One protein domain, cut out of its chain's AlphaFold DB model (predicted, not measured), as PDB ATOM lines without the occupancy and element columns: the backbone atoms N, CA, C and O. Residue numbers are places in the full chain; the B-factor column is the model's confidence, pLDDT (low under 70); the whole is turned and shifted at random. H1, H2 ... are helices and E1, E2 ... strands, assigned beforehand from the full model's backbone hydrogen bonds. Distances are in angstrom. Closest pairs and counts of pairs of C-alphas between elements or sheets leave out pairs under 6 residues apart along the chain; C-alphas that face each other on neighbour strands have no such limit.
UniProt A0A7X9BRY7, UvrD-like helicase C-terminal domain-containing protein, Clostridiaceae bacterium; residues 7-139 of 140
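AT A GLANCE: This is residues 7 to 139 of the 140 residues of the protein "UvrD-like helicase C-terminal domain-containing protein" of Clostridiaceae bacterium (UniProt A0A7X9BRY7). A small body, in which H4 and two parallel strands, E1 and E2, pack together through residues 96 to 100 of H4 and H3 packs on H4, has a long, loose arm reaching away from it; residues 7 to 24, 27 to 34 and 37 to 51 of this arm stick out, with H1 and H2 far from the body. H5 is near H3, and residues 131 to 139, most of them in H6, stick out too. The printed part has 133 residues with six named helices and two named strands, in the order H1 H2 E1 H3 H4 E2 H5 H6; the class is mixed, helices and strands, with 59 residues in named elements, under half. The whole is extended, with a radius of gyration of the C-alphas of 22.0 A, and elongated, spanning 66 by 37 by 33 A.

IN THESE COORDINATES: H1, residues 7 to 12, begins at C-alpha 7, (48.300, -36.377, 0.981), and H2 is residues 19 to 22. E1, residues 63 to 69, begins at C-alpha 63, (14.472, -17.360, 22.021), and is 15.4 A long. H3 is residues 81 to 86, and H4, residues 90 to 100, is 16.0 A long. E2, residues 103 to 110, is 14.2 A long and bends by 86 degrees at residue 106. H5, residues 116 to 124, is 12.3 A long. H6, residues 130 to 137, ends at C-alpha 137, (-7.561, -21.881, 25.402).

HOW THE PARTS SIT: E1 and E2 are parallel neighbours at 14 degrees; N 66 and O 106 are 2.9 A apart and N 110 and O 68 2.8 A, within hydrogen-bond range. E1, H3, H4 and E2 form a strand-helix-strand unit, two parallel neighbour strands with helices between them along the chain, and its crossover is right-handed. The closest C-alphas of E1 and H4, those of Val 68 and Ala 99, are 6.6 A apart. H3 and H4 touch, closest at the C-alphas of Trp 85 and Gly 96, 4.3 A, at a steep tilt of 64 degrees, the same way. H3 and H5 are near each other. H6 and E2 are only just apart, at 8.2 A. H1 and H2 are apart. Every O i to N i+4 pair is within hydrogen-bond range in H4, H5 and H6, against 1 of 2 in H1 and 1 of 2 in H3; H2 is too short for such a pair.

THE WHOLE: The C-alphas farthest apart, those of Ser 13 and Leu 139, are 72.0 A apart. The printed part has no cut. The links H2 to E1, 40 residues, and E1 to H3, 11 residues, are long. The mean pLDDT of the printed part is 82.8; 41 residues are under 70, among them 7 to 17, 19 to 32 and 38 to 48.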
ATOM      1  N   ILE A   7      49.634 -36.562   1.570       65.06
ATOM      2  CA  ILE A   7      48.300 -36.377   0.981       65.06
ATOM      3  C   ILE A   7      47.865 -34.909   0.839       65.06
ATOM      4  O   ILE A   7      47.015 -34.605   0.009       65.06
ATOM      5  N   ILE A   8      48.423 -34.000   1.647       62.25
ATOM      6  CA  ILE A   8      48.099 -32.566   1.613       62.25
ATOM      7  C   ILE A   8      49.049 -31.833   0.660       62.25
ATOM      8  O   ILE A   8      48.639 -30.877   0.013       62.25
ATOM      9  N   SER A   9      50.278 -32.335   0.493       67.75
ATOM     10  CA  SER A   9      51.276 -31.733  -0.401       67.75
ATOM     11  C   SER A   9      50.778 -31.587  -1.843       67.75
ATOM     12  O   SER A   9      51.092 -30.608  -2.511       67.75
ATOM     13  N   THR A  10      49.925 -32.504  -2.307       65.25
ATOM     14  CA  THR A  10      49.282 -32.423  -3.623       65.25
ATOM     15  C   THR A  10      48.413 -31.172  -3.784       65.25
ATOM     16  O   THR A  10      48.404 -30.598  -4.864       65.25
ATOM     17  N   PHE A  11      47.740 -30.702  -2.729       63.47
ATOM     18  CA  PHE A  11      46.901 -29.495  -2.780       63.47
ATOM     19  C   PHE A  11      47.720 -28.199  -2.789       63.47
ATOM     20  O   PHE A  11      47.262 -27.173  -3.297       63.47
ATOM     21  N   ASP A  12      48.935 -28.239  -2.241       67.12
ATOM     22  CA  ASP A  12      49.850 -27.100  -2.261       67.12
ATOM     23  C   ASP A  12      50.492 -26.902  -3.639       67.12
ATOM     24  O   ASP A  12      50.705 -25.762  -4.047       67.12
ATOM     25  N   SER A  13      50.694 -27.991  -4.386       69.31
ATOM     26  CA  SER A  13      51.259 -28.007  -5.744       69.31
ATOM     27  C   SER A  13      50.276 -27.629  -6.859       69.31
ATOM     28  O   SER A  13      50.683 -27.464  -8.006       69.31
ATOM     29  N   GLU A  14      48.977 -27.554  -6.572       67.56
ATOM     30  CA  GLU A  14      47.953 -27.314  -7.588       67.56
ATOM     31  C   GLU A  14      47.722 -25.814  -7.823       67.56
ATOM     32  O   GLU A  14      47.177 -25.106  -6.973       67.56
ATOM     33  N   GLU A  15      48.094 -25.339  -9.017       65.06
ATOM     34  CA  GLU A  15      47.980 -23.926  -9.414       65.06
ATOM     35  C   GLU A  15      46.525 -23.446  -9.553       65.06
ATOM     36  O   GLU A  15      46.229 -22.276  -9.311       65.06
ATOM     37  N   ASN A  16      45.587 -24.334  -9.905       62.72
ATOM     38  CA  ASN A  16      44.195 -23.955 -10.154       62.72
ATOM     39  C   ASN A  16      43.266 -24.385  -9.008       62.72
ATOM     40  O   ASN A  16      42.722 -25.494  -8.994       62.72
ATOM     41  N   ARG A  17      43.087 -23.473  -8.043       65.12
ATOM     42  CA  ARG A  17      42.249 -23.640  -6.841       65.12
ATOM     43  C   ARG A  17      40.802 -23.169  -7.024       65.12
ATOM     44  O   ARG A  17      40.037 -23.158  -6.060       65.12
ATOM     45  N   GLU A  18      40.395 -22.782  -8.233       72.94
ATOM     46  CA  GLU A  18      39.019 -22.352  -8.476       72.94
ATOM     47  C   GLU A  18      38.046 -23.534  -8.356       72.94
ATOM     48  O   GLU A  18      37.964 -24.410  -9.219       72.94
ATOM     49  N   ILE A  19      37.257 -23.535  -7.277       62.28
ATOM     50  CA  ILE A  19      36.292 -24.596  -6.944       62.28
ATOM     51  C   ILE A  19      35.325 -24.862  -8.110       62.28
ATOM     52  O   ILE A  19      35.000 -26.016  -8.387       62.28
ATOM     53  N   LYS A  20      34.924 -23.814  -8.845       62.59
ATOM     54  CA  LYS A  20      34.013 -23.908 -10.001       62.59
ATOM     55  C   LYS A  20      34.549 -24.795 -11.131       62.59
ATOM     56  O   LYS A  20      33.757 -25.454 -11.794       62.59
ATOM     57  N   ASN A  21      35.868 -24.865 -11.309       64.12
ATOM     58  CA  ASN A  21      36.498 -25.656 -12.372       64.12
ATOM     59  C   ASN A  21      36.796 -27.100 -11.928       64.12
ATOM     60  O   ASN A  21      37.018 -27.977 -12.760       64.12
ATOM     61  N   ARG A  22      36.779 -27.363 -10.614       61.12
ATOM     62  CA  ARG A  22      37.051 -28.679 -10.005       61.12
ATOM     63  C   ARG A  22      35.786 -29.485  -9.726       61.12
ATOM     64  O   ARG A  22      35.781 -30.713  -9.812       61.12
ATOM     65  N   VAL A  23      34.707 -28.786  -9.390       57.97
ATOM     66  CA  VAL A  23      33.410 -29.348  -9.012       57.97
ATOM     67  C   VAL A  23      32.495 -29.334 -10.237       57.97
ATOM     68  O   VAL A  23      31.606 -28.506 -10.371       57.97
ATOM     69  N   THR A  24      32.713 -30.270 -11.159       60.59
ATOM     70  CA  THR A  24      31.915 -30.399 -12.397       60.59
ATOM     71  C   THR A  24      30.636 -31.226 -12.215       60.59
ATOM     72  O   THR A  24      29.991 -31.596 -13.194       60.59
ATOM     73  N   GLY A  25      30.291 -31.612 -10.979       57.88
ATOM     74  CA  GLY A  25      29.182 -32.527 -10.660       57.88
ATOM     75  C   GLY A  25      29.432 -33.994 -11.049       57.88
ATOM     76  O   GLY A  25      28.882 -34.891 -10.424       57.88
ATOM     77  N   LYS A  26      30.326 -34.252 -12.014       57.16
ATOM     78  CA  LYS A  26      30.724 -35.592 -12.489       57.16
ATOM     79  C   LYS A  26      31.872 -36.222 -11.690       57.16
ATOM     80  O   LYS A  26      32.090 -37.424 -11.781       57.16
ATOM     81  N   ASN A  27      32.593 -35.413 -10.910       59.72
ATOM     82  CA  ASN A  27      33.777 -35.829 -10.150       59.72
ATOM     83  C   ASN A  27      33.453 -36.420  -8.764       59.72
ATOM     84  O   ASN A  27      34.359 -36.844  -8.051       59.72
ATOM     85  N   PHE A  28      32.178 -36.465  -8.365       65.31
ATOM     86  CA  PHE A  28      31.769 -37.121  -7.126       65.31
ATOM     87  C   PHE A  28      31.385 -38.566  -7.404       65.31
ATOM     88  O   PHE A  28      30.526 -38.854  -8.237       65.31
ATOM     89  N   ARG A  29      32.016 -39.493  -6.681       61.94
ATOM     90  CA  ARG A  29      31.665 -40.908  -6.758       61.94
ATOM     91  C   ARG A  29      30.286 -41.110  -6.131       61.94
ATOM     92  O   ARG A  29      30.152 -41.099  -4.911       61.94
ATOM     93  N   VAL A  30      29.274 -41.307  -6.965       65.62
ATOM     94  CA  VAL A  30      27.932 -41.721  -6.537       65.62
ATOM     95  C   VAL A  30      27.815 -43.244  -6.564       65.62
ATOM     96  O   VAL A  30      28.559 -43.929  -7.271       65.62
ATOM     97  N   SER A  31      26.884 -43.799  -5.793       69.31
ATOM     98  CA  SER A  31      26.535 -45.217  -5.899       69.31
ATOM     99  C   SER A  31      26.014 -45.542  -7.306       69.31
ATOM    100  O   SER A  31      25.341 -44.721  -7.937       69.31
ATOM    101  N   ILE A  32      26.318 -46.747  -7.796       69.69
ATOM    102  CA  ILE A  32      25.858 -47.249  -9.101       69.69
ATOM    103  C   ILE A  32      24.340 -47.046  -9.239       69.69
ATOM    104  O   ILE A  32      23.587 -47.371  -8.325       69.69
ATOM    105  N   GLY A  33      23.910 -46.479 -10.371       74.50
ATOM    106  CA  GLY A  33      22.501 -46.185 -10.669       74.50
ATOM    107  C   GLY A  33      22.007 -44.793 -10.255       74.50
ATOM    108  O   GLY A  33      20.926 -44.408 -10.678       74.50
ATOM    109  N   ASN A  34      22.793 -44.007  -9.506       70.69
ATOM    110  CA  ASN A  34      22.361 -42.698  -8.982       70.69
ATOM    111  C   ASN A  34      23.020 -41.479  -9.654       70.69
ATOM    112  O   ASN A  34      22.889 -40.369  -9.151       70.69
ATOM    113  N   LYS A  35      23.728 -41.656 -10.779       65.44
ATOM    114  CA  LYS A  35      24.451 -40.559 -11.462       65.44
ATOM    115  C   LYS A  35      23.548 -39.470 -12.044       65.44
ATOM    116  O   LYS A  35      23.953 -38.315 -12.058       65.44
ATOM    117  N   ASP A  36      22.344 -39.843 -12.471       71.12
ATOM    118  CA  ASP A  36      21.387 -38.940 -13.118       71.12
ATOM    119  C   ASP A  36      20.218 -38.581 -12.180       71.12
ATOM    120  O   ASP A  36      19.301 -37.860 -12.569       71.12
ATOM    121  N   ASN A  37      20.240 -39.068 -10.931       70.06
ATOM    122  CA  ASN A  37      19.196 -38.776  -9.957       70.06
ATOM    123  C   ASN A  37      19.414 -37.383  -9.372       70.06
ATOM    124  O   ASN A  37      20.380 -37.133  -8.649       70.06
ATOM    125  N   LEU A  38      18.490 -36.476  -9.678       61.25
ATOM    126  CA  LEU A  38      18.489 -35.132  -9.125       61.25
ATOM    127  C   LEU A  38      18.216 -35.213  -7.613       61.25
ATOM    128  O   LEU A  38      17.131 -35.612  -7.189       61.25
ATOM    129  N   ILE A  39      19.195 -34.836  -6.787       65.94
ATOM    130  CA  ILE A  39      19.056 -34.780  -5.324       65.94
ATOM    131  C   ILE A  39      18.324 -33.481  -4.966       65.94
ATOM    132  O   ILE A  39      18.928 -32.583  -4.404       65.94
ATOM    133  N   SER A  40      17.040 -33.377  -5.333       56.00
ATOM    134  CA  SER A  40      16.152 -32.224  -5.081       56.00
ATOM    135  C   SER A  40      16.642 -30.874  -5.650       56.00
ATOM    136  O   SER A  40      17.814 -30.505  -5.599       56.00
ATOM    137  N   LEU A  41      15.737 -30.096  -6.244       57.47
ATOM    138  CA  LEU A  41      16.076 -28.769  -6.751       57.47
ATOM    139  C   LEU A  41      16.049 -27.772  -5.578       57.47
ATOM    140  O   LEU A  41      15.050 -27.674  -4.868       57.47
ATOM    141  N   PHE A  42      17.123 -26.998  -5.386       56.38
ATOM    142  CA  PHE A  42      17.233 -25.983  -4.318       56.38
ATOM    143  C   PHE A  42      16.089 -24.943  -4.307       56.38
ATOM    144  O   PHE A  42      15.922 -24.239  -3.313       56.38
ATOM    145  N   SER A  43      15.290 -24.851  -5.376       58.50
ATOM    146  CA  SER A  43      14.089 -24.008  -5.465       58.50
ATOM    147  C   SER A  43      12.982 -24.392  -4.485       58.50
ATOM    148  O   SER A  43      12.149 -23.550  -4.158       58.50
ATOM    149  N   ASP A  44      12.967 -25.639  -4.011       57.34
ATOM    150  CA  ASP A  44      11.920 -26.132  -3.111       57.34
ATOM    151  C   ASP A  44      12.234 -25.820  -1.638       57.34
ATOM    152  O   ASP A  44      11.397 -26.029  -0.754       57.34
ATOM    153  N   PHE A  45      13.423 -25.271  -1.353       56.75
ATOM    154  CA  PHE A  45      13.800 -24.841  -0.015       56.75
ATOM    155  C   PHE A  45      13.131 -23.505   0.315       56.75
ATOM    156  O   PHE A  45      13.670 -22.421   0.085       56.75
ATOM    157  N   ARG A  46      11.929 -23.572   0.891       59.84
ATOM    158  CA  ARG A  46      11.350 -22.402   1.549       59.84
ATOM    159  C   ARG A  46      12.173 -22.095   2.793       59.84
ATOM    160  O   ARG A  46      12.173 -22.867   3.750       59.84
ATOM    161  N   VAL A  47      12.853 -20.952   2.780       63.25
ATOM    162  CA  VAL A  47      13.470 -20.400   3.986       63.25
ATOM    163  C   VAL A  47      12.335 -20.047   4.943       63.25
ATOM    164  O   VAL A  47      11.610 -19.074   4.741       63.25
ATOM    165  N   SER A  48      12.136 -20.892   5.950       68.12
ATOM    166  CA  SER A  48      11.217 -20.619   7.050       68.12
ATOM    167  C   SER A  48      11.680 -19.362   7.790       68.12
ATOM    168  O   SER A  48      12.867 -19.221   8.083       68.12
ATOM    169  N   SER A  49      10.751 -18.465   8.128       81.94
ATOM    170  CA  SER A  49      11.029 -17.339   9.033       81.94
ATOM    171  C   SER A  49      11.377 -17.813  10.448       81.94
ATOM    172  O   SER A  49      12.038 -17.098  11.197       81.94
ATOM    173  N   ILE A  50      10.956 -19.031  10.804       86.38
ATOM    174  CA  ILE A  50      11.308 -19.694  12.057       86.38
ATOM    175  C   ILE A  50      12.636 -20.428  11.846       86.38
ATOM    176  O   ILE A  50      12.684 -21.340  11.011       86.38
ATOM    177  N   PRO A  51      13.700 -20.069  12.586       88.69
ATOM    178  CA  PRO A  51      14.999 -20.689  12.415       88.69
ATOM    179  C   PRO A  51      14.969 -22.137  12.912       88.69
ATOM    180  O   PRO A  51      14.626 -22.419  14.058       88.69
ATOM    181  N   ILE A  52      15.373 -23.059  12.041       90.81
ATOM    182  CA  ILE A  52      15.532 -24.478  12.365       90.81
ATOM    183  C   ILE A  52      17.026 -24.750  12.482       90.81
ATOM    184  O   ILE A  52      17.785 -24.515  11.543       90.81
ATOM    185  N   MET A  53      17.463 -25.232  13.641       91.94
ATOM    186  CA  MET A  53      18.877 -25.464  13.912       91.94
ATOM    187  C   MET A  53      19.090 -26.636  14.860       91.94
ATOM    188  O   MET A  53      18.186 -27.059  15.578       91.94
ATOM    189  N   THR A  54      20.315 -27.157  14.878       93.56
ATOM    190  CA  THR A  54      20.718 -28.162  15.862       93.56
ATOM    191  C   THR A  54      20.915 -27.518  17.235       93.56
ATOM    192  O   THR A  54      21.219 -26.330  17.349       93.56
ATOM    193  N   ILE A  55      20.820 -28.319  18.300       92.19
ATOM    194  CA  ILE A  55      21.058 -27.857  19.681       92.19
ATOM    195  C   ILE A  55      22.475 -27.274  19.847       92.19
ATOM    196  O   ILE A  55      22.703 -26.363  20.636       92.19
ATOM    197  N   HIS A  56      23.444 -27.772  19.079       90.88
ATOM    198  CA  HIS A  56      24.804 -27.240  19.083       90.88
ATOM    199  C   HIS A  56      24.877 -25.828  18.500       90.88
ATOM    200  O   HIS A  56      25.549 -24.975  19.073       90.88
ATOM    201  N   ALA A  57      24.168 -25.581  17.398       90.75
ATOM    202  CA  ALA A  57      24.129 -24.279  16.743       90.75
ATOM    203  C   ALA A  57      23.361 -23.222  17.556       90.75
ATOM    204  O   ALA A  57      23.599 -22.034  17.374       90.75
ATOM    205  N   SER A  58      22.482 -23.633  18.477       89.94
ATOM    206  CA  SER A  58      21.742 -22.709  19.345       89.94
ATOM    207  C   SER A  58      22.508 -22.267  20.600       89.94
ATOM    208  O   SER A  58      22.006 -21.435  21.362       89.94
ATOM    209  N   LYS A  59      23.715 -22.800  20.849       88.19
ATOM    210  CA  LYS A  59      24.541 -22.432  22.011       88.19
ATOM    211  C   LYS A  59      24.811 -20.923  22.028       88.19
ATOM    212  O   LYS A  59      25.234 -20.348  21.036       88.19
ATOM    213  N   GLY A  60      24.586 -20.293  23.181       86.25
ATOM    214  CA  GLY A  60      24.765 -18.845  23.362       86.25
ATOM    215  C   GLY A  60      23.575 -17.992  22.909       86.25
ATOM    216  O   GLY A  60      23.505 -16.826  23.278       86.25
ATOM    217  N   CYS A  61      22.605 -18.573  22.201       90.00
ATOM    218  CA  CYS A  61      21.370 -17.893  21.816       90.00
ATOM    219  C   CYS A  61      20.268 -18.096  22.864       90.00
ATOM    220  O   CYS A  61      20.339 -18.993  23.713       90.00
ATOM    221  N   THR A  62      19.221 -17.280  22.789       91.88
ATOM    222  CA  THR A  62      17.984 -17.450  23.559       91.88
ATOM    223  C   THR A  62      16.813 -16.950  22.719       91.88
ATOM    224  O   THR A  62      16.947 -15.940  22.031       91.88
ATOM    225  N   TYR A  63      15.682 -17.641  22.789       94.31
ATOM    226  CA  TYR A  63      14.472 -17.360  22.021       94.31
ATOM    227  C   TYR A  63      13.271 -17.275  22.961       94.31
ATOM    228  O   TYR A  63      13.268 -17.889  24.029       94.31
ATOM    229  N   ASP A  64      12.245 -16.534  22.559       95.62
ATOM    230  CA  ASP A  64      11.023 -16.387  23.356       95.62
ATOM    231  C   ASP A  64      10.313 -17.736  23.532       95.62
ATOM    232  O   ASP A  64       9.982 -18.128  24.655       95.62
ATOM    233  N   SER A  65      10.217 -18.490  22.433       94.75
ATOM    234  CA  SER A  65       9.635 -19.829  22.385       94.75
ATOM    235  C   SER A  65      10.579 -20.804  21.684       94.75
ATOM    236  O   SER A  65      11.169 -20.471  20.654       94.75
ATOM    237  N   VAL A  66      10.706 -22.022  22.213       96.25
ATOM    238  CA  VAL A  66      11.530 -23.088  21.619       96.25
ATOM    239  C   VAL A  66      10.748 -24.392  21.565       96.25
ATOM    240  O   VAL A  66      10.289 -24.894  22.589       96.25
ATOM    241  N   LEU A  67      10.667 -24.976  20.368       96.31
ATOM    242  CA  LEU A  67      10.269 -26.364  20.159       96.31
ATOM    243  C   LEU A  67      11.525 -27.229  20.025       96.31
ATOM    244  O   LEU A  67      12.275 -27.104  19.058       96.31
ATOM    245  N   VAL A  68      11.743 -28.125  20.984       96.38
ATOM    246  CA  VAL A  68      12.835 -29.102  20.955       96.38
ATOM    247  C   VAL A  68      12.277 -30.446  20.505       96.38
ATOM    248  O   VAL A  68      11.437 -31.026  21.186       96.38
ATOM    249  N   ILE A  69      12.748 -30.962  19.371       96.31
ATOM    250  CA  ILE A  69      12.310 -32.258  18.841       96.31
ATOM    251  C   ILE A  69      13.322 -33.333  19.242       96.31
ATOM    252  O   ILE A  69      14.501 -33.259  18.898       96.31
ATOM    253  N   SER A  70      12.855 -34.334  19.983       96.25
ATOM    254  CA  SER A  70      13.636 -35.504  20.374       96.25
ATOM    255  C   SER A  70      13.793 -36.471  19.211       96.25
ATOM    256  O   SER A  70      12.884 -36.672  18.408       96.25
ATOM    257  N   SER A  71      14.922 -37.176  19.199       95.56
ATOM    258  CA  SER A  71      15.062 -38.408  18.430       95.56
ATOM    259  C   SER A  71      13.977 -39.411  18.823       95.56
ATOM    260  O   SER A  71      13.660 -39.567  20.006       95.56
ATOM    261  N   GLU A  72      13.471 -40.141  17.829       93.69
ATOM    262  CA  GLU A  72      12.535 -41.246  18.026       93.69
ATOM    263  C   GLU A  72      13.164 -42.418  18.787       93.69
ATOM    264  O   GLU A  72      12.519 -43.079  19.598       93.69
ATOM    265  N   ARG A  73      14.452 -42.685  18.540       91.88
ATOM    266  CA  ARG A  73      15.133 -43.885  19.037       91.88
ATOM    267  C   ARG A  73      16.118 -43.545  20.138       91.88
ATOM    268  O   ARG A  73      17.022 -42.741  19.938       91.88
ATOM    269  N   ALA A  74      16.051 -44.291  21.238       89.69
ATOM    270  CA  ALA A  74      16.975 -44.175  22.367       89.69
ATOM    271  C   ALA A  74      18.437 -44.560  22.046       89.69
ATOM    272  O   ALA A  74      19.331 -44.334  22.855       89.69
ATOM    273  N   LYS A  75      18.704 -45.168  20.883       88.94
ATOM    274  CA  LYS A  75      20.071 -45.448  20.401       88.94
ATOM    275  C   LYS A  75      20.723 -44.246  19.703       88.94
ATOM    276  O   LYS A  75      21.834 -44.387  19.209       88.94
ATOM    277  N   SER A  76      20.041 -43.102  19.614       86.94
ATOM    278  CA  SER A  76      20.631 -41.886  19.053       86.94
ATOM    279  C   SER A  76      21.813 -41.390  19.872       86.94
ATOM    280  O   SER A  76      21.845 -41.563  21.092       86.94
ATOM    281  N   ASP A  77      22.716 -40.684  19.204       87.00
ATOM    282  CA  ASP A  77      23.841 -40.010  19.838       87.00
ATOM    283  C   ASP A  77      23.369 -38.739  20.565       87.00
ATOM    284  O   ASP A  77      23.236 -37.666  19.981       87.00
ATOM    285  N   GLY A  78      22.959 -38.887  21.829       87.88
ATOM    286  CA  GLY A  78      22.568 -37.771  22.700       87.88
ATOM    287  C   GLY A  78      21.197 -37.134  22.418       87.88
ATOM    288  O   GLY A  78      20.795 -36.217  23.131       87.88
ATOM    289  N   GLY A  79      20.465 -37.596  21.402       92.06
ATOM    290  CA  GLY A  79      19.249 -36.939  20.910       92.06
ATOM    291  C   GLY A  79      17.921 -37.364  21.544       92.06
ATOM    292  O   GLY A  79      16.902 -36.766  21.214       92.06
ATOM    293  N   HIS A  80      17.877 -38.394  22.391       96.50
ATOM    294  CA  HIS A  80      16.618 -38.919  22.929       96.50
ATOM    295  C   HIS A  80      16.293 -38.340  24.311       96.50
ATOM    296  O   HIS A  80      17.058 -38.517  25.260       96.50
ATOM    297  N   TRP A  81      15.095 -37.777  24.468       96.44
ATOM    298  CA  TRP A  81      14.654 -37.102  25.694       96.44
ATOM    299  C   TRP A  81      14.845 -37.924  26.978       96.44
ATOM    300  O   TRP A  81      15.505 -37.481  27.913       96.44
ATOM    301  N   LYS A  82      14.348 -39.167  27.024       95.88
ATOM    302  CA  LYS A  82      14.417 -39.979  28.247       95.88
ATOM    303  C   LYS A  82      15.836 -40.445  28.532       95.88
ATOM    304  O   LYS A  82      16.429 -40.058  29.529       95.88
ATOM    305  N   LYS A  83      16.381 -41.276  27.638       96.06
ATOM    306  CA  LYS A  83      17.670 -41.943  27.840       96.06
ATOM    307  C   LYS A  83      18.868 -40.993  27.823       96.06
ATOM    308  O   LYS A  83      19.855 -41.297  28.475       96.06
ATOM    309  N   ASN A  84      18.813 -39.886  27.078       96.06
ATOM    310  CA  ASN A  84      19.938 -38.958  26.980       96.06
ATOM    311  C   ASN A  84      19.721 -37.685  27.802       96.06
ATOM    312  O   ASN A  84      20.615 -37.318  28.553       96.06
ATOM    313  N   TRP A  85      18.572 -37.011  27.692       96.12
ATOM    314  CA  TRP A  85      18.408 -35.689  28.315       96.12
ATOM    315  C   TRP A  85      18.087 -35.771  29.809       96.12
ATOM    316  O   TRP A  85      18.695 -35.048  30.594       96.12
ATOM    317  N   LEU A  86      17.167 -36.656  30.207       94.88
ATOM    318  CA  LEU A  86      16.757 -36.812  31.608       94.88
ATOM    319  C   LEU A  86      17.618 -37.832  32.365       94.88
ATOM    320  O   LEU A  86      18.153 -37.528  33.429       94.88
ATOM    321  N   GLN A  87      17.750 -39.041  31.816       94.44
ATOM    322  CA  GLN A  87      18.428 -40.181  32.452       94.44
ATOM    323  C   GLN A  87      19.868 -40.379  31.971       94.44
ATOM    324  O   GLN A  87      20.550 -41.281  32.453       94.44
ATOM    325  N   GLY A  88      20.319 -39.585  30.999       91.06
ATOM    326  CA  GLY A  88      21.675 -39.700  30.484       91.06
ATOM    327  C   GLY A  88      22.711 -39.116  31.436       91.06
ATOM    328  O   GLY A  88      22.401 -38.421  32.407       91.06
ATOM    329  N   ASP A  89      23.968 -39.368  31.110       92.19
ATOM    330  CA  ASP A  89      25.148 -38.823  31.758       92.19
ATOM    331  C   ASP A  89      25.955 -37.959  30.775       92.19
ATOM    332  O   ASP A  89      25.664 -37.879  29.575       92.19
ATOM    333  N   GLY A  90      26.936 -37.228  31.313       93.88
ATOM    334  CA  GLY A  90      27.888 -36.444  30.526       93.88
ATOM    335  C   GLY A  90      27.236 -35.553  29.463       93.88
ATOM    336  O   GLY A  90      26.448 -34.655  29.774       93.88
ATOM    337  N   GLU A  91      27.588 -35.790  28.199       93.00
ATOM    338  CA  GLU A  91      27.187 -34.931  27.081       93.00
ATOM    339  C   GLU A  91      25.695 -35.035  26.741       93.00
ATOM    340  O   GLU A  91      25.071 -34.013  26.464       93.00
ATOM    341  N   GLY A  92      25.076 -36.217  26.842       94.00
ATOM    342  CA  GLY A  92      23.646 -36.380  26.545       94.00
ATOM    343  C   GLY A  92      22.766 -35.517  27.453       94.00
ATOM    344  O   GLY A  92      21.856 -34.827  26.984       94.00
ATOM    345  N   LYS A  93      23.104 -35.481  28.747       95.31
ATOM    346  CA  LYS A  93      22.408 -34.649  29.735       95.31
ATOM    347  C   LYS A  93      22.639 -33.158  29.482       95.31
ATOM    348  O   LYS A  93      21.709 -32.356  29.572       95.31
ATOM    349  N   ARG A  94      23.866 -32.777  29.107       95.12
ATOM    350  CA  ARG A  94      24.211 -31.388  28.751       95.12
ATOM    351  C   ARG A  94      23.467 -30.911  27.509       95.12
ATOM    352  O   ARG A  94      23.028 -29.766  27.495       95.12
ATOM    353  N   ILE A  95      23.283 -31.766  26.503       94.94
ATOM    354  CA  ILE A  95      22.491 -31.453  25.305       94.94
ATOM    355  C   ILE A  95      21.052 -31.102  25.701       94.94
ATOM    356  O   ILE A  95      20.559 -30.042  25.316       94.94
ATOM    357  N   GLY A  96      20.411 -31.936  26.524       94.75
ATOM    358  CA  GLY A  96      19.058 -31.681  27.027       94.75
ATOM    359  C   GLY A  96      18.935 -30.373  27.812       94.75
ATOM    360  O   GLY A  96      18.012 -29.584  27.590       94.75
ATOM    361  N   TYR A  97      19.911 -30.107  28.683       95.00
ATOM    362  CA  TYR A  97      19.994 -28.859  29.440       95.00
ATOM    363  C   TYR A  97      20.148 -27.634  28.527       95.00
ATOM    364  O   TYR A  97      19.420 -26.650  28.669       95.00
ATOM    365  N   VAL A  98      21.064 -27.686  27.553       95.69
ATOM    366  CA  VAL A  98      21.270 -26.586  26.601       95.69
ATOM    367  C   VAL A  98      19.992 -26.323  25.820       95.69
ATOM    368  O   VAL A  98      19.580 -25.171  25.764       95.69
ATOM    369  N   ALA A  99      19.351 -27.361  25.278       94.19
ATOM    370  CA  ALA A  99      18.127 -27.223  24.493       94.19
ATOM    371  C   ALA A  99      16.999 -26.551  25.288       94.19
ATOM    372  O   ALA A  99      16.379 -25.607  24.805       94.19
ATOM    373  N   SER A 100      16.790 -26.991  26.531       94.94
ATOM    374  CA  SER A 100      15.706 -26.495  27.388       94.94
ATOM    375  C   SER A 100      15.941 -25.058  27.853       94.94
ATOM    376  O   SER A 100      15.014 -24.259  27.892       94.94
ATOM    377  N   THR A 101      17.195 -24.689  28.126       95.12
ATOM    378  CA  THR A 101      17.569 -23.330  28.566       95.12
ATOM    379  C   THR A 101      17.597 -22.292  27.446       95.12
ATOM    380  O   THR A 101      17.903 -21.129  27.700       95.12
ATOM    381  N   ARG A 102      17.312 -22.676  26.193       95.12
ATOM    382  CA  ARG A 102      17.186 -21.705  25.098       95.12
ATOM    383  C   ARG A 102      15.853 -20.949  25.132       95.12
ATOM    384  O   ARG A 102      15.778 -19.905  24.490       95.12
ATOM    385  N   ALA A 103      14.831 -21.461  25.820       96.19
ATOM    386  CA  ALA A 103      13.509 -20.839  25.917       96.19
ATOM    387  C   ALA A 103      13.445 -19.808  27.052       96.19
ATOM    388  O   ALA A 103      13.898 -20.094  28.160       96.19
ATOM    389  N   LYS A 104      12.849 -18.635  26.795       95.44
ATOM    390  CA  LYS A 104      12.546 -17.638  27.841       95.44
ATOM    391  C   LYS A 104      11.161 -17.817  28.443       95.44
ATOM    392  O   LYS A 104      11.027 -17.748  29.658       95.44
ATOM    393  N   TYR A 105      10.154 -18.003  27.592       95.50
ATOM    394  CA  TYR A 105       8.752 -17.966  28.007       95.50
ATOM    395  C   TYR A 105       8.037 -19.288  27.746       95.50
ATOM    396  O   TYR A 105       7.273 -19.734  28.596       95.50
ATOM    397  N   LEU A 106       8.305 -19.941  26.609       94.62
ATOM    398  CA  LEU A 106       7.645 -21.195  26.244       94.62
ATOM    399  C   LEU A 106       8.648 -22.258  25.791       94.62
ATOM    400  O   LEU A 106       9.354 -22.095  24.793       94.62
ATOM    401  N   LEU A 107       8.651 -23.384  26.498       96.19
ATOM    402  CA  LEU A 107       9.377 -24.587  26.115       96.19
ATOM    403  C   LEU A 107       8.382 -25.668  25.702       96.19
ATOM    404  O   LEU A 107       7.545 -26.082  26.498       96.19
ATOM    405  N   VAL A 108       8.521 -26.170  24.479       96.62
ATOM    406  CA  VAL A 108       7.756 -27.318  23.987       96.62
ATOM    407  C   VAL A 108       8.719 -28.443  23.648       96.62
ATOM    408  O   VAL A 108       9.719 -28.236  22.959       96.62
ATOM    409  N   TRP A 109       8.414 -29.651  24.110       97.19
ATOM    410  CA  TRP A 109       9.144 -30.857  23.743       97.19
ATOM    411  C   TRP A 109       8.309 -31.714  22.791       97.19
ATOM    412  O   TRP A 109       7.246 -32.215  23.145       97.19
ATOM    413  N   GLY A 110       8.815 -31.913  21.577       96.44
ATOM    414  CA  GLY A 110       8.311 -32.912  20.643       96.44
ATOM    415  C   GLY A 110       8.971 -34.254  20.929       96.44
ATOM    416  O   GLY A 110      10.100 -34.488  20.499       96.44
ATOM    417  N   VAL A 111       8.293 -35.125  21.669       96.00
ATOM    418  CA  VAL A 111       8.802 -36.449  22.060       96.00
ATOM    419  C   VAL A 111       8.056 -37.577  21.343       96.00
ATOM    420  O   VAL A 111       6.936 -37.372  20.872       96.00
ATOM    421  N   PRO A 112       8.646 -38.782  21.252       94.75
ATOM    422  CA  PRO A 112       7.947 -39.959  20.749       94.75
ATOM    423  C   PRO A 112       6.728 -40.286  21.609       94.75
ATOM    424  O   PRO A 112       6.612 -39.823  22.744       94.75
ATOM    425  N   LYS A 113       5.832 -41.127  21.080       93.94
ATOM    426  CA  LYS A 113       4.615 -41.529  21.790       93.94
ATOM    427  C   LYS A 113       4.957 -42.073  23.180       93.94
ATOM    428  O   LYS A 113       5.637 -43.090  23.303       93.94
ATOM    429  N   LEU A 114       4.468 -41.383  24.206       94.31
ATOM    430  CA  LEU A 114       4.744 -41.700  25.600       94.31
ATOM    431  C   LEU A 114       3.931 -42.913  26.053       94.31
ATOM    432  O   LEU A 114       2.745 -43.039  25.735       94.31
ATOM    433  N   THR A 115       4.572 -43.791  26.823       95.19
ATOM    434  CA  THR A 115       3.862 -44.748  27.682       95.19
ATOM    435  C   THR A 115       3.296 -44.025  28.910       95.19
ATOM    436  O   THR A 115       3.664 -42.881  29.174       95.19
ATOM    437  N   ASN A 116       2.423 -44.669  29.688       95.00
ATOM    438  CA  ASN A 116       1.868 -44.047  30.900       95.00
ATOM    439  C   ASN A 116       2.974 -43.650  31.894       95.00
ATOM    440  O   ASN A 116       3.016 -42.506  32.325       95.00
ATOM    441  N   ASN A 117       3.944 -44.536  32.138       95.19
ATOM    442  CA  ASN A 117       5.078 -44.241  33.019       95.19
ATOM    443  C   ASN A 117       5.963 -43.104  32.475       95.19
ATOM    444  O   ASN A 117       6.557 -42.350  33.240       95.19
ATOM    445  N   ASP A 118       6.099 -42.991  31.148       95.31
ATOM    446  CA  ASP A 118       6.852 -41.892  30.531       95.31
ATOM    447  C   ASP A 118       6.123 -40.556  30.657       95.31
ATOM    448  O   ASP A 118       6.770 -39.526  30.839       95.31
ATOM    449  N   ARG A 119       4.789 -40.585  30.560       95.12
ATOM    450  CA  ARG A 119       3.932 -39.424  30.775       95.12
ATOM    451  C   ARG A 119       4.052 -38.933  32.215       95.12
ATOM    452  O   ARG A 119       4.440 -37.789  32.400       95.12
ATOM    453  N   GLU A 120       3.849 -39.812  33.196       95.38
ATOM    454  CA  GLU A 120       3.998 -39.482  34.623       95.38
ATOM    455  C   GLU A 120       5.385 -38.895  34.924       95.38
ATOM    456  O   GLU A 120       5.519 -37.910  35.649       95.38
ATOM    457  N   LEU A 121       6.435 -39.462  34.314       95.50
ATOM    458  CA  LEU A 121       7.787 -38.938  34.452       95.50
ATOM    459  C   LEU A 121       7.900 -37.513  33.902       95.50
ATOM    460  O   LEU A 121       8.412 -36.650  34.604       95.50
ATOM    461  N   ILE A 122       7.467 -37.253  32.667       94.69
ATOM    462  CA  ILE A 122       7.546 -35.916  32.054       94.69
ATOM    463  C   ILE A 122       6.702 -34.895  32.831       94.69
ATOM    464  O   ILE A 122       7.174 -33.788  33.087       94.69
ATOM    465  N   GLU A 123       5.503 -35.279  33.260       95.06
ATOM    466  CA  GLU A 123       4.602 -34.435  34.051       95.06
ATOM    467  C   GLU A 123       5.194 -34.094  35.423       95.06
ATOM    468  O   GLU A 123       5.050 -32.967  35.891       95.06
ATOM    469  N   SER A 124       5.978 -34.997  36.026       95.75
ATOM    470  CA  SER A 124       6.710 -34.699  37.267       95.75
ATOM    471  C   SER A 124       7.755 -33.578  37.120       95.75
ATOM    472  O   SER A 124       8.127 -32.956  38.113       95.75
ATOM    473  N   TYR A 125       8.203 -33.277  35.892       93.44
ATOM    474  CA  TYR A 125       9.071 -32.131  35.581       93.44
ATOM    475  C   TYR A 125       8.287 -30.851  35.238       93.44
ATOM    476  O   TYR A 125       8.898 -29.849  34.867       93.44
ATOM    477  N   GLY A 126       6.956 -30.864  35.359       94.00
ATOM    478  CA  GLY A 126       6.087 -29.709  35.120       94.00
ATOM    479  C   GLY A 126       5.660 -29.517  33.665       94.00
ATOM    480  O   GLY A 126       5.099 -28.479  33.328       94.00
ATOM    481  N   PHE A 127       5.918 -30.491  32.789       95.19
ATOM    482  CA  PHE A 127       5.343 -30.483  31.447       95.19
ATOM    483  C   PHE A 127       3.870 -30.883  31.500       95.19
ATOM    484  O   PHE A 127       3.482 -31.761  32.261       95.19
ATOM    485  N   ILE A 128       3.078 -30.285  30.620       94.62
ATOM    486  CA  ILE A 128       1.667 -30.614  30.416       94.62
ATOM    487  C   ILE A 128       1.430 -30.961  28.951       94.62
ATOM    488  O   ILE A 128       2.210 -30.584  28.066       94.62
ATOM    489  N   SER A 129       0.368 -31.712  28.679       91.81
ATOM    490  CA  SER A 129       0.019 -32.076  27.311       91.81
ATOM    491  C   SER A 129      -0.355 -30.829  26.517       91.81
ATOM    492  O   SER A 129      -1.248 -30.079  26.900       91.81
ATOM    493  N   ALA A 130       0.258 -30.636  25.346       88.12
ATOM    494  CA  ALA A 130      -0.095 -29.520  24.468       88.12
ATOM    495  C   ALA A 130      -1.586 -29.527  24.088       88.12
ATOM    496  O   ALA A 130      -2.173 -28.471  23.884       88.12
ATOM    497  N   LYS A 131      -2.210 -30.712  24.016       86.88
ATOM    498  CA  LYS A 131      -3.643 -30.826  23.739       86.88
ATOM    499  C   LYS A 131      -4.489 -30.220  24.861       86.88
ATOM    500  O   LYS A 131      -5.449 -29.532  24.557       86.88
ATOM    501  N   GLU A 132      -4.122 -30.457  26.117       85.00
ATOM    502  CA  GLU A 132      -4.851 -29.919  27.275       85.00
ATOM    503  C   GLU A 132      -4.792 -28.391  27.280       85.00
ATOM    504  O   GLU A 132      -5.826 -27.747  27.391       85.00
ATOM    505  N   VAL A 133      -3.615 -27.819  27.009       84.62
ATOM    506  CA  VAL A 133      -3.437 -26.360  26.914       84.62
ATOM    507  C   VAL A 133      -4.270 -25.760  25.786       84.62
ATOM    508  O   VAL A 133      -4.947 -24.757  25.975       84.62
ATOM    509  N   ILE A 134      -4.226 -26.366  24.598       85.00
ATOM    510  CA  ILE A 134      -4.945 -25.851  23.426       85.00
ATOM    511  C   ILE A 134      -6.460 -25.996  23.602       85.00
ATOM    512  O   ILE A 134      -7.206 -25.147  23.122       85.00
ATOM    513  N   ASP A 135      -6.931 -27.061  24.249       78.38
ATOM    514  CA  ASP A 135      -8.360 -27.268  24.491       78.38
ATOM    515  C   ASP A 135      -8.889 -26.318  25.590       78.38
ATOM    516  O   ASP A 135     -10.012 -25.832  25.461       78.38
ATOM    517  N   GLU A 136      -8.088 -25.975  26.610       67.38
ATOM    518  CA  GLU A 136      -8.420 -24.935  27.604       67.38
ATOM    519  C   GLU A 136      -8.506 -23.531  26.985       67.38
ATOM    520  O   GLU A 136      -9.442 -22.786  27.270       67.38
ATOM    521  N   ASP A 137      -7.588 -23.188  26.078       62.69
ATOM    522  CA  ASP A 137      -7.561 -21.881  25.402       62.69
ATOM    523  C   ASP A 137      -8.747 -21.679  24.438       62.69
ATOM    524  O   ASP A 137      -9.057 -20.562  24.042       62.69
ATOM    525  N   ARG A 138      -9.432 -22.763  24.051       54.91
ATOM    526  CA  ARG A 138     -10.642 -22.725  23.205       54.91
ATOM    527  C   ARG A 138     -11.937 -22.589  24.001       54.91
ATOM    528  O   ARG A 138     -13.000 -22.458  23.391       54.91
ATOM    529  N   LEU A 139     -11.860 -22.686  25.328       51.09
ATOM    530  CA  LEU A 139     -12.985 -22.519  26.248       51.09
ATOM    531  C   LEU A 139     -13.034 -21.114  26.876       51.09
ATOM    532  O   LEU A 139     -14.042 -20.788  27.504       51.09
TER     533      LEU A 139